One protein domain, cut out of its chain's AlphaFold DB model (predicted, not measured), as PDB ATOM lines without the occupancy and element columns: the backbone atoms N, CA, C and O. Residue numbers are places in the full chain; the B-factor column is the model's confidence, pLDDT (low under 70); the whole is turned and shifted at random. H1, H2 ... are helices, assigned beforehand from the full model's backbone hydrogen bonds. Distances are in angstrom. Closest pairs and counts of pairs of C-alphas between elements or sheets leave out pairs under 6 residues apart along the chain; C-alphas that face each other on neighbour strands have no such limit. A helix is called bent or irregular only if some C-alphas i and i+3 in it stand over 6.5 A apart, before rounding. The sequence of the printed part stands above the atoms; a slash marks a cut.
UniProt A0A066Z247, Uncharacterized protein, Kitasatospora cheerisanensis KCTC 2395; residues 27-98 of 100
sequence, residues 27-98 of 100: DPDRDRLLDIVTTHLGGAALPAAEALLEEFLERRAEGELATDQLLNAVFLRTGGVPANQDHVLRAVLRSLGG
ATOM      1  N   ASP A  27      48.737  41.901  28.372       89.06
ATOM      2  CA  ASP A  27      47.323  41.975  28.673       89.06
ATOM      3  C   ASP A  27      46.737  43.308  28.172       89.06
ATOM      4  O   ASP A  27      47.281  44.367  28.493       89.06
ATOM      5  N   PRO A  28      45.646  43.298  27.378       93.12
ATOM      6  CA  PRO A  28      45.008  44.529  26.921       93.12
ATOM      7  C   PRO A  28      44.528  45.378  28.097       93.12
ATOM      8  O   PRO A  28      43.932  44.853  29.040       93.12
ATOM      9  N   ASP A  29      44.760  46.682  28.005       93.44
ATOM     10  CA  ASP A  29      44.214  47.673  28.923       93.44
ATOM     11  C   ASP A  29      42.720  47.928  28.662       93.44
ATOM     12  O   ASP A  29      42.087  47.304  27.804       93.44
ATOM     13  N   ARG A  30      42.145  48.855  29.432       95.00
ATOM     14  CA  ARG A  30      40.733  49.231  29.350       95.00
ATOM     15  C   ARG A  30      40.309  49.583  27.923       95.00
ATOM     16  O   ARG A  30      39.338  49.022  27.417       95.00
ATOM     17  N   ASP A  31      41.026  50.498  27.284       95.19
ATOM     18  CA  ASP A  31      40.650  51.015  25.970       95.19
ATOM     19  C   ASP A  31      40.797  49.922  24.910       95.19
ATOM     20  O   ASP A  31      39.908  49.716  24.080       95.19
ATOM     21  N   ARG A  32      41.854  49.111  25.015       95.81
ATOM     22  CA  ARG A  32      42.055  47.974  24.125       95.81
ATOM     23  C   ARG A  32      40.989  46.895  24.296       95.81
ATOM     24  O   ARG A  32      40.598  46.275  23.308       95.81
ATOM     25  N   LEU A  33      40.504  46.656  25.512       95.94
ATOM     26  CA  LEU A  33      39.398  45.730  25.766       95.94
ATOM     27  C   LEU A  33      38.094  46.225  25.124       95.94
ATOM     28  O   LEU A  33      37.385  45.424  24.514       95.94
ATOM     29  N   LEU A  34      37.802  47.528  25.185       95.81
ATOM     30  CA  LEU A  34      36.637  48.118  24.513       95.81
ATOM     31  C   LEU A  34      36.732  48.005  22.987       95.81
ATOM     32  O   LEU A  34      35.745  47.645  22.337       95.81
ATOM     33  N   ASP A  35      37.918  48.230  22.415       95.81
ATOM     34  CA  ASP A  35      38.177  48.013  20.987       95.81
ATOM     35  C   ASP A  35      37.937  46.555  20.589       95.81
ATOM     36  O   ASP A  35      37.293  46.267  19.574       95.81
ATOM     37  N   ILE A  36      38.450  45.619  21.394       93.81
ATOM     38  CA  ILE A  36      38.284  44.183  21.173       93.81
ATOM     39  C   ILE A  36      36.798  43.829  21.202       93.81
ATOM     40  O   ILE A  36      36.319  43.198  20.259       93.81
ATOM     41  N   VAL A  37      36.050  44.265  22.218       93.00
ATOM     42  CA  VAL A  37      34.603  44.029  22.297       93.00
ATOM     43  C   VAL A  37      33.894  44.597  21.073       93.00
ATOM     44  O   VAL A  37      33.137  43.880  20.421       93.00
ATOM     45  N   THR A  38      34.149  45.858  20.733       91.75
ATOM     46  CA  THR A  38      33.474  46.545  19.625       91.75
ATOM     47  C   THR A  38      33.757  45.858  18.292       91.75
ATOM     48  O   THR A  38      32.855  45.707  17.470       91.75
ATOM     49  N   THR A  39      34.985  45.378  18.095       92.12
ATOM     50  CA  THR A  39      35.388  44.636  16.892       92.12
ATOM     51  C   THR A  39      34.682  43.281  16.785       92.12
ATOM     52  O   THR A  39      34.332  42.863  15.685       92.12
ATOM     53  N   HIS A  40      34.466  42.585  17.906       88.06
ATOM     54  CA  HIS A  40      33.895  41.232  17.905       88.06
ATOM     55  C   HIS A  40      32.363  41.212  17.974       88.06
ATOM     56  O   HIS A  40      31.744  40.343  17.366       88.06
ATOM     57  N   LEU A  41      31.755  42.141  18.715       87.81
ATOM     58  CA  LEU A  41      30.323  42.147  19.044       87.81
ATOM     59  C   LEU A  41      29.572  43.365  18.473       87.81
ATOM     60  O   LEU A  41      28.346  43.435  18.561       87.81
ATOM     61  N   GLY A  42      30.289  44.310  17.859       88.44
ATOM     62  CA  GLY A  42      29.735  45.539  17.296       88.44
ATOM     63  C   GLY A  42      29.533  46.651  18.330       88.44
ATOM     64  O   GLY A  42      29.498  46.424  19.537       88.44
ATOM     65  N   GLY A  43      29.355  47.886  17.849       89.38
ATOM     66  CA  GLY A  43      29.226  49.073  18.710       89.38
ATOM     67  C   GLY A  43      28.015  49.064  19.651       89.38
ATOM     68  O   GLY A  43      28.054  49.699  20.699       89.38
ATOM     69  N   ALA A  44      26.965  48.298  19.338       88.75
ATOM     70  CA  ALA A  44      25.806  48.139  20.221       88.75
ATOM     71  C   ALA A  44      26.149  47.428  21.545       88.75
ATOM     72  O   ALA A  44      25.421  47.574  22.524       88.75
ATOM     73  N   ALA A  45      27.258  46.682  21.588       88.56
ATOM     74  CA  ALA A  45      27.729  45.991  22.783       88.56
ATOM     75  C   ALA A  45      28.546  46.888  23.729       88.56
ATOM     76  O   ALA A  45      28.785  46.505  24.875       88.56
ATOM     77  N   LEU A  46      28.947  48.084  23.276       91.12
ATOM     78  CA  LEU A  46      29.821  48.981  24.030       91.12
ATOM     79  C   LEU A  46      29.250  49.368  25.410       91.12
ATOM     80  O   LEU A  46      29.973  49.199  26.390       91.12
ATOM     81  N   PRO A  47      27.963  49.756  25.557       93.19
ATOM     82  CA  PRO A  47      27.420  50.108  26.873       93.19
ATOM     83  C   PRO A  47      27.418  48.930  27.858       93.19
ATOM     84  O   PRO A  47      27.641  49.098  29.056       93.19
ATOM     85  N   ALA A  48      27.174  47.713  27.360       91.38
ATOM     86  CA  ALA A  48      27.190  46.514  28.190       91.38
ATOM     87  C   ALA A  48      28.610  46.171  28.657       91.38
ATOM     88  O   ALA A  48      28.769  45.700  29.783       91.38
ATOM     89  N   ALA A  49      29.611  46.424  27.811       93.50
ATOM     90  CA  ALA A  49      31.016  46.226  28.130       93.50
ATOM     91  C   ALA A  49      31.552  47.252  29.111       93.50
ATOM     92  O   ALA A  49      32.150  46.849  30.100       93.50
ATOM     93  N   GLU A  50      31.283  48.541  28.908       95.12
ATOM     94  CA  GLU A  50      31.704  49.591  29.843       95.12
ATOM     95  C   GLU A  50      31.234  49.302  31.269       95.12
ATOM     96  O   GLU A  50      32.007  49.433  32.211       95.12
ATOM     97  N   ALA A  51      29.999  48.825  31.415       93.75
ATOM     98  CA  ALA A  51      29.426  48.504  32.714       93.75
ATOM     99  C   ALA A  51      29.891  47.160  33.314       93.75
ATOM    100  O   ALA A  51      29.498  46.860  34.434       93.75
ATOM    101  N   LEU A  52      30.666  46.342  32.594       93.75
ATOM    102  CA  LEU A  52      31.306  45.124  33.125       93.75
ATOM    103  C   LEU A  52      32.824  45.286  33.297       93.75
ATOM    104  O   LEU A  52      33.467  44.464  33.941       93.75
ATOM    105  N   LEU A  53      33.409  46.314  32.682       93.12
ATOM    106  CA  LEU A  53      34.850  46.411  32.494       93.12
ATOM    107  C   LEU A  53      35.609  46.702  33.787       93.12
ATOM    108  O   LEU A  53      36.711  46.197  33.956       93.12
ATOM    109  N   GLU A  54      35.027  47.501  34.680       91.50
ATOM    110  CA  GLU A  54      35.635  47.819  35.975       91.50
ATOM    111  C   GLU A  54      35.773  46.555  36.835       91.50
ATOM    112  O   GLU A  54      36.892  46.165  37.158       91.50
ATOM    113  N   GLU A  55      34.673  45.827  37.052       91.31
ATOM    114  CA  GLU A  55      34.677  44.542  37.771       91.31
ATOM    115  C   GLU A  55      35.594  43.505  37.096       91.31
ATOM    116  O   GLU A  55      36.328  42.774  37.761       91.31
ATOM    117  N   PHE A  56      35.595  43.447  35.759       94.19
ATOM    118  CA  PHE A  56      36.482  42.550  35.019       94.19
ATOM    119  C   PHE A  56      37.961  42.859  35.279       94.19
ATOM    120  O   PHE A  56      38.749  41.939  35.491       94.19
ATOM    121  N   LEU A  57      38.353  44.135  35.246       93.31
ATOM    122  CA  LEU A  57      39.738  44.555  35.468       93.31
ATOM    123  C   LEU A  57      40.191  44.288  36.905       93.31
ATOM    124  O   LEU A  57      41.323  43.843  37.097       93.31
ATOM    125  N   GLU A  58      39.312  44.503  37.884       90.88
ATOM    126  CA  GLU A  58      39.573  44.173  39.288       90.88
ATOM    127  C   GLU A  58      39.850  42.675  39.461       90.88
ATOM    128  O   GLU A  58      40.909  42.288  39.948       90.88
ATOM    129  N   ARG A  59      38.955  41.817  38.964       88.31
ATOM    130  CA  ARG A  59      39.089  40.356  39.091       88.31
ATOM    131  C   ARG A  59      40.217  39.767  38.249       88.31
ATOM    132  O   ARG A  59      40.830  38.765  38.612       88.31
ATOM    133  N   ARG A  60      40.537  40.387  37.112       88.56
ATOM    134  CA  ARG A  60      41.684  39.989  36.290       88.56
ATOM    135  C   ARG A  60      43.007  40.199  37.017       88.56
ATOM    136  O   ARG A  60      43.914  39.392  36.834       88.56
ATOM    137  N   ALA A  61      43.126  41.246  37.832       83.56
ATOM    138  CA  ALA A  61      44.341  41.495  38.605       83.56
ATOM    139  C   ALA A  61      44.658  40.350  39.588       83.56
ATOM    140  O   ALA A  61      45.816  40.154  39.951       83.56
ATOM    141  N   GLU A  62      43.650  39.558  39.961       83.81
ATOM    142  CA  GLU A  62      43.771  38.366  40.809       83.81
ATOM    143  C   GLU A  62      44.117  37.092  40.008       83.81
ATOM    144  O   GLU A  62      44.316  36.025  40.584       83.81
ATOM    145  N   GLY A  63      44.243  37.199  38.679       76.75
ATOM    146  CA  GLY A  63      44.586  36.098  37.775       76.75
ATOM    147  C   GLY A  63      43.398  35.224  37.367       76.75
ATOM    148  O   GLY A  63      43.593  34.174  36.762       76.75
ATOM    149  N   GLU A  64      42.168  35.636  37.681       74.31
ATOM    150  CA  GLU A  64      40.984  34.798  37.478       74.31
ATOM    151  C   GLU A  64      40.410  34.857  36.058       74.31
ATOM    152  O   GLU A  64      39.626  33.976  35.694       74.31
ATOM    153  N   LEU A  65      40.743  35.897  35.272       85.81
ATOM    154  CA  LEU A  65      39.976  36.234  34.071       85.81
ATOM    155  C   LEU A  65      40.786  36.465  32.785       85.81
ATOM    156  O   LEU A  65      41.761  37.213  32.751       85.81
ATOM    157  N   ALA A  66      40.290  35.895  31.686       89.00
ATOM    158  CA  ALA A  66      40.784  36.071  30.325       89.00
ATOM    159  C   ALA A  66      39.838  36.942  29.472       89.00
ATOM    160  O   ALA A  66      38.637  37.049  29.722       89.00
ATOM    161  N   THR A  67      40.375  37.577  28.425       91.44
ATOM    162  CA  THR A  67      39.626  38.493  27.538       91.44
ATOM    163  C   THR A  67      38.388  37.853  26.897       91.44
ATOM    164  O   THR A  67      37.391  38.530  26.650       91.44
ATOM    165  N   ASP A  68      38.417  36.552  26.610       89.50
ATOM    166  CA  ASP A  68      37.272  35.835  26.048       89.50
ATOM    167  C   ASP A  68      36.110  35.705  27.042       89.50
ATOM    168  O   ASP A  68      34.952  35.745  26.629       89.50
ATOM    169  N   GLN A  69      36.384  35.651  28.345       90.94
ATOM    170  CA  GLN A  69      35.341  35.674  29.370       90.94
ATOM    171  C   GLN A  69      34.630  37.034  29.428       90.94
ATOM    172  O   GLN A  69      33.407  37.056  29.571       90.94
ATOM    173  N   LEU A  70      35.341  38.153  29.215       93.38
ATOM    174  CA  LEU A  70      34.699  39.466  29.036       93.38
ATOM    175  C   LEU A  70      33.770  39.454  27.817       93.38
ATOM    176  O   LEU A  70      32.615  39.867  27.915       93.38
ATOM    177  N   LEU A  71      34.251  38.950  26.676       91.44
ATOM    178  CA  LEU A  71      33.446  38.847  25.454       91.44
ATOM    179  C   LEU A  71      32.178  38.020  25.686       91.44
ATOM    180  O   LEU A  71      31.093  38.434  25.282       91.44
ATOM    181  N   ASN A  72      32.295  36.892  26.383       89.25
ATOM    182  CA  ASN A  72      31.159  36.037  26.707       89.25
ATOM    183  C   ASN A  72      30.158  36.745  27.630       89.25
ATOM    184  O   ASN A  72      28.955  36.702  27.373       89.25
ATOM    185  N   ALA A  73      30.630  37.435  28.670       90.44
ATOM    186  CA  ALA A  73      29.765  38.171  29.591       90.44
ATOM    187  C   ALA A  73      28.993  39.295  28.877       90.44
ATOM    188  O   ALA A  73      27.776  39.425  29.041       90.44
ATOM    189  N   VAL A  74      29.672  40.061  28.020       91.44
ATOM    190  CA  VAL A  74      29.054  41.122  27.210       91.44
ATOM    191  C   VAL A  74      28.045  40.544  26.220       91.44
ATOM    192  O   VAL A  74      26.936  41.063  26.073       91.44
ATOM    193  N   PHE A  75      28.394  39.439  25.565       86.44
ATOM    194  CA  PHE A  75      27.510  38.745  24.641       86.44
ATOM    195  C   PHE A  75      26.216  38.271  25.323       86.44
ATOM    196  O   PHE A  75      25.120  38.517  24.822       86.44
ATOM    197  N   LEU A  76      26.323  37.655  26.504       86.44
ATOM    198  CA  LEU A  76      25.163  37.201  27.276       86.44
ATOM    199  C   LEU A  76      24.291  38.374  27.741       86.44
ATOM    200  O   LEU A  76      23.066  38.307  27.662       86.44
ATOM    201  N   ARG A  77      24.911  39.477  28.177       86.12
ATOM    202  CA  ARG A  77      24.199  40.664  28.673       86.12
ATOM    203  C   ARG A  77      23.472  41.441  27.577       86.12
ATOM    204  O   ARG A  77      22.452  42.066  27.845       86.12
ATOM    205  N   THR A  78      23.980  41.398  26.350       82.56
ATOM    206  CA  THR A  78      23.354  42.061  25.195       82.56
ATOM    207  C   THR A  78      22.188  41.260  24.604       82.56
ATOM    208  O   THR A  78      21.526  41.747  23.691       82.56
ATOM    209  N   GLY A  79      21.887  40.066  25.134       69.56
ATOM    210  CA  GLY A  79      20.645  39.331  24.865       69.56
ATOM    211  C   GLY A  79      20.435  38.871  23.416       69.56
ATOM    212  O   GLY A  79      19.339  38.424  23.086       69.56
ATOM    213  N   GLY A  80      21.457  38.952  22.557       59.66
ATOM    214  CA  GLY A  80      21.373  38.567  21.148       59.66
ATOM    215  C   GLY A  80      21.198  39.732  20.169       59.66
ATOM    216  O   GLY A  80      20.190  39.818  19.471       59.66
ATOM    217  N   VAL A  81      22.240  40.554  19.984       54.41
ATOM    218  CA  VAL A  81      22.535  41.095  18.634       54.41
ATOM    219  C   VAL A  81      22.537  39.880  17.701       54.41
ATOM    220  O   VAL A  81      23.235  38.946  18.075       54.41
ATOM    221  N   PRO A  82      21.745  39.809  16.605       53.50
ATOM    222  CA  PRO A  82      21.217  38.563  16.032       53.50
ATOM    223  C   PRO A  82      22.311  37.521  15.821       53.50
ATOM    224  O   PRO A  82      22.953  37.425  14.777       53.50
ATOM    225  N   ALA A  83      22.530  36.744  16.867       54.72
ATOM    226  CA  ALA A  83      23.575  35.768  16.941       54.72
ATOM    227  C   ALA A  83      22.850  34.469  16.694       54.72
ATOM    228  O   ALA A  83      22.091  33.992  17.538       54.72
ATOM    229  N   ASN A  84      23.040  33.945  15.487       58.16
ATOM    230  CA  ASN A  84      22.716  32.566  15.162       58.16
ATOM    231  C   ASN A  84      23.059  31.676  16.380       58.16
ATOM    232  O   ASN A  84      24.121  31.861  16.976       58.16
ATOM    233  N   GLN A  85      22.179  30.747  16.769       59.06
ATOM    234  CA  GLN A  85      22.359  29.865  17.936       59.06
ATOM    235  C   GLN A  85      23.739  29.179  17.961       59.06
ATOM    236  O   GLN A  85      24.306  28.969  19.032       59.06
ATOM    237  N   ASP A  86      24.328  28.927  16.790       62.75
ATOM    238  CA  ASP A  86      25.701  28.427  16.643       62.75
ATOM    239  C   ASP A  86      26.763  29.324  17.296       62.75
ATOM    240  O   ASP A  86      27.783  28.839  17.783       62.75
ATOM    241  N   HIS A  87      26.560  30.639  17.286       61.59
ATOM    242  CA  HIS A  87      27.491  31.613  17.841       61.59
ATOM    243  C   HIS A  87      27.436  31.626  19.370       61.59
ATOM    244  O   HIS A  87      28.485  31.597  20.010       61.59
ATOM    245  N   VAL A  88      26.226  31.561  19.944       63.38
ATOM    246  CA  VAL A  88      26.018  31.389  21.394       63.38
ATOM    247  C   VAL A  88      26.715  30.115  21.864       63.38
ATOM    248  O   VAL A  88      27.489  30.134  22.819       63.38
ATOM    249  N   LEU A  89      26.490  29.008  21.149       66.62
ATOM    250  CA  LEU A  89      27.062  27.714  21.498       66.62
ATOM    251  C   LEU A  89      28.595  27.735  21.433       66.62
ATOM    252  O   LEU A  89      29.251  27.270  22.358       66.62
ATOM    253  N   ARG A  90      29.191  28.318  20.385       66.19
ATOM    254  CA  ARG A  90      30.658  28.435  20.272       66.19
ATOM    255  C   ARG A  90      31.271  29.322  21.351       66.19
ATOM    256  O   ARG A  90      32.345  28.985  21.842       66.19
ATOM    257  N   ALA A  91      30.622  30.432  21.698       65.88
ATOM    258  CA  ALA A  91      31.093  31.343  22.738       65.88
ATOM    259  C   ALA A  91      31.156  30.630  24.101       65.88
ATOM    260  O   ALA A  91      32.203  30.598  24.749       65.88
ATOM    261  N   VAL A  92      30.076  29.934  24.471       67.94
ATOM    262  CA  VAL A  92      29.999  29.153  25.715       67.94
ATOM    263  C   VAL A  92      30.984  27.979  25.714       67.94
ATOM    264  O   VAL A  92      31.697  27.778  26.694       67.94
ATOM    265  N   LEU A  93      31.083  27.223  24.615       69.69
ATOM    266  CA  LEU A  93      32.009  26.088  24.524       69.69
ATOM    267  C   LEU A  93      33.483  26.516  24.586       69.69
ATOM    268  O   LEU A  93      34.300  25.775  25.128       69.69
ATOM    269  N   ARG A  94      33.833  27.710  24.084       61.91
ATOM    270  CA  ARG A  94      35.181  28.278  24.242       61.91
ATOM    271  C   ARG A  94      35.480  28.601  25.709       61.91
ATOM    272  O   ARG A  94      36.561  28.264  26.176       61.91
ATOM    273  N   SER A  95      34.503  29.143  26.439       59.09
ATOM    274  CA  SER A  95      34.632  29.462  27.870       59.09
ATOM    275  C   SER A  95      34.908  28.242  28.753       59.09
ATOM    276  O   SER A  95      35.566  28.367  29.779       59.09
ATOM    277  N   LEU A  96      34.368  27.075  28.390       58.97
ATOM    278  CA  LEU A  96      34.490  25.838  29.172       58.97
ATOM    279  C   LEU A  96      35.778  25.055  28.870       58.97
ATOM    280  O   LEU A  96      36.120  24.139  29.609       58.97
ATOM    281  N   GLY A  97      36.490  25.398  27.792       58.22
ATOM    282  CA  GLY A  97      37.771  24.780  27.436       58.22
ATOM    283  C   GLY A  97      38.985  25.380  28.157       58.22
ATOM    284  O   GLY A  97      40.091  24.877  27.983       58.22
ATOM    285  N   GLY A  98      38.794  26.446  28.940       48.62
ATOM    286  CA  GLY A  98      39.846  27.204  29.624       48.62
ATOM    287  C   GLY A  98      40.163  26.725  31.043       48.62
ATOM    288  O   GLY A  98      40.277  27.552  31.939       48.62
TER     289      GLY A  98
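Overview. This is residues 27 to 98 of the 100 residues of an uncharacterized protein of Kitasatospora cheerisanensis KCTC 2395 (UniProt A0A066Z247). Helix H3 is the middle of the model: the long, kinked H2 and H1 make a V that packs on one side of it, and H4 packs on the other side through residues 91 to 95. The 72 printed residues hold four named helices, H1 to H4 in order, all helix; the whole is compact, radius of gyration of the C-alphas 11.7 A, spanning 33 by 27 by 16 A.

Arrangement. H2, residues 43 to 61, has a kink of 56 degrees near residue 51 and is irregular, C-alphas 44 and 47 being 7.1 A apart. It touches the hub, H3, residues 67 to 77, at a steep tilt of 49 degrees, opposite ways; the closest C-alphas, of Ala 49 and Val 74, are 5.5 A apart. H1, residues 30 to 41, touches H2, closest C-alphas Thr 38 and Leu 46, 6.2 A. H1 touches H3, closest C-alphas Val 37 and Leu 71, 6.2 A. H4, residues 85 to 96, forms a helical hairpin with H3, closest C-alphas Asn 72 and Ala 91, 6.1 A. H4 is apart from H1 and H2. Every O i to N i+4 pair is within hydrogen-bond range in H1, H3 and H4, and 11 of 15 in H2.

Along the chain. H2 is 26.1 A long, H4 17.0 A. H1 begins at C-alpha 30 (40.733, 49.231, 29.350); H4 ends at C-alpha 96 (34.490, 25.838, 29.172).

Size, cuts and confidence. The printed part has no cut and no long link. Residues 79 to 98 have pLDDT under 70.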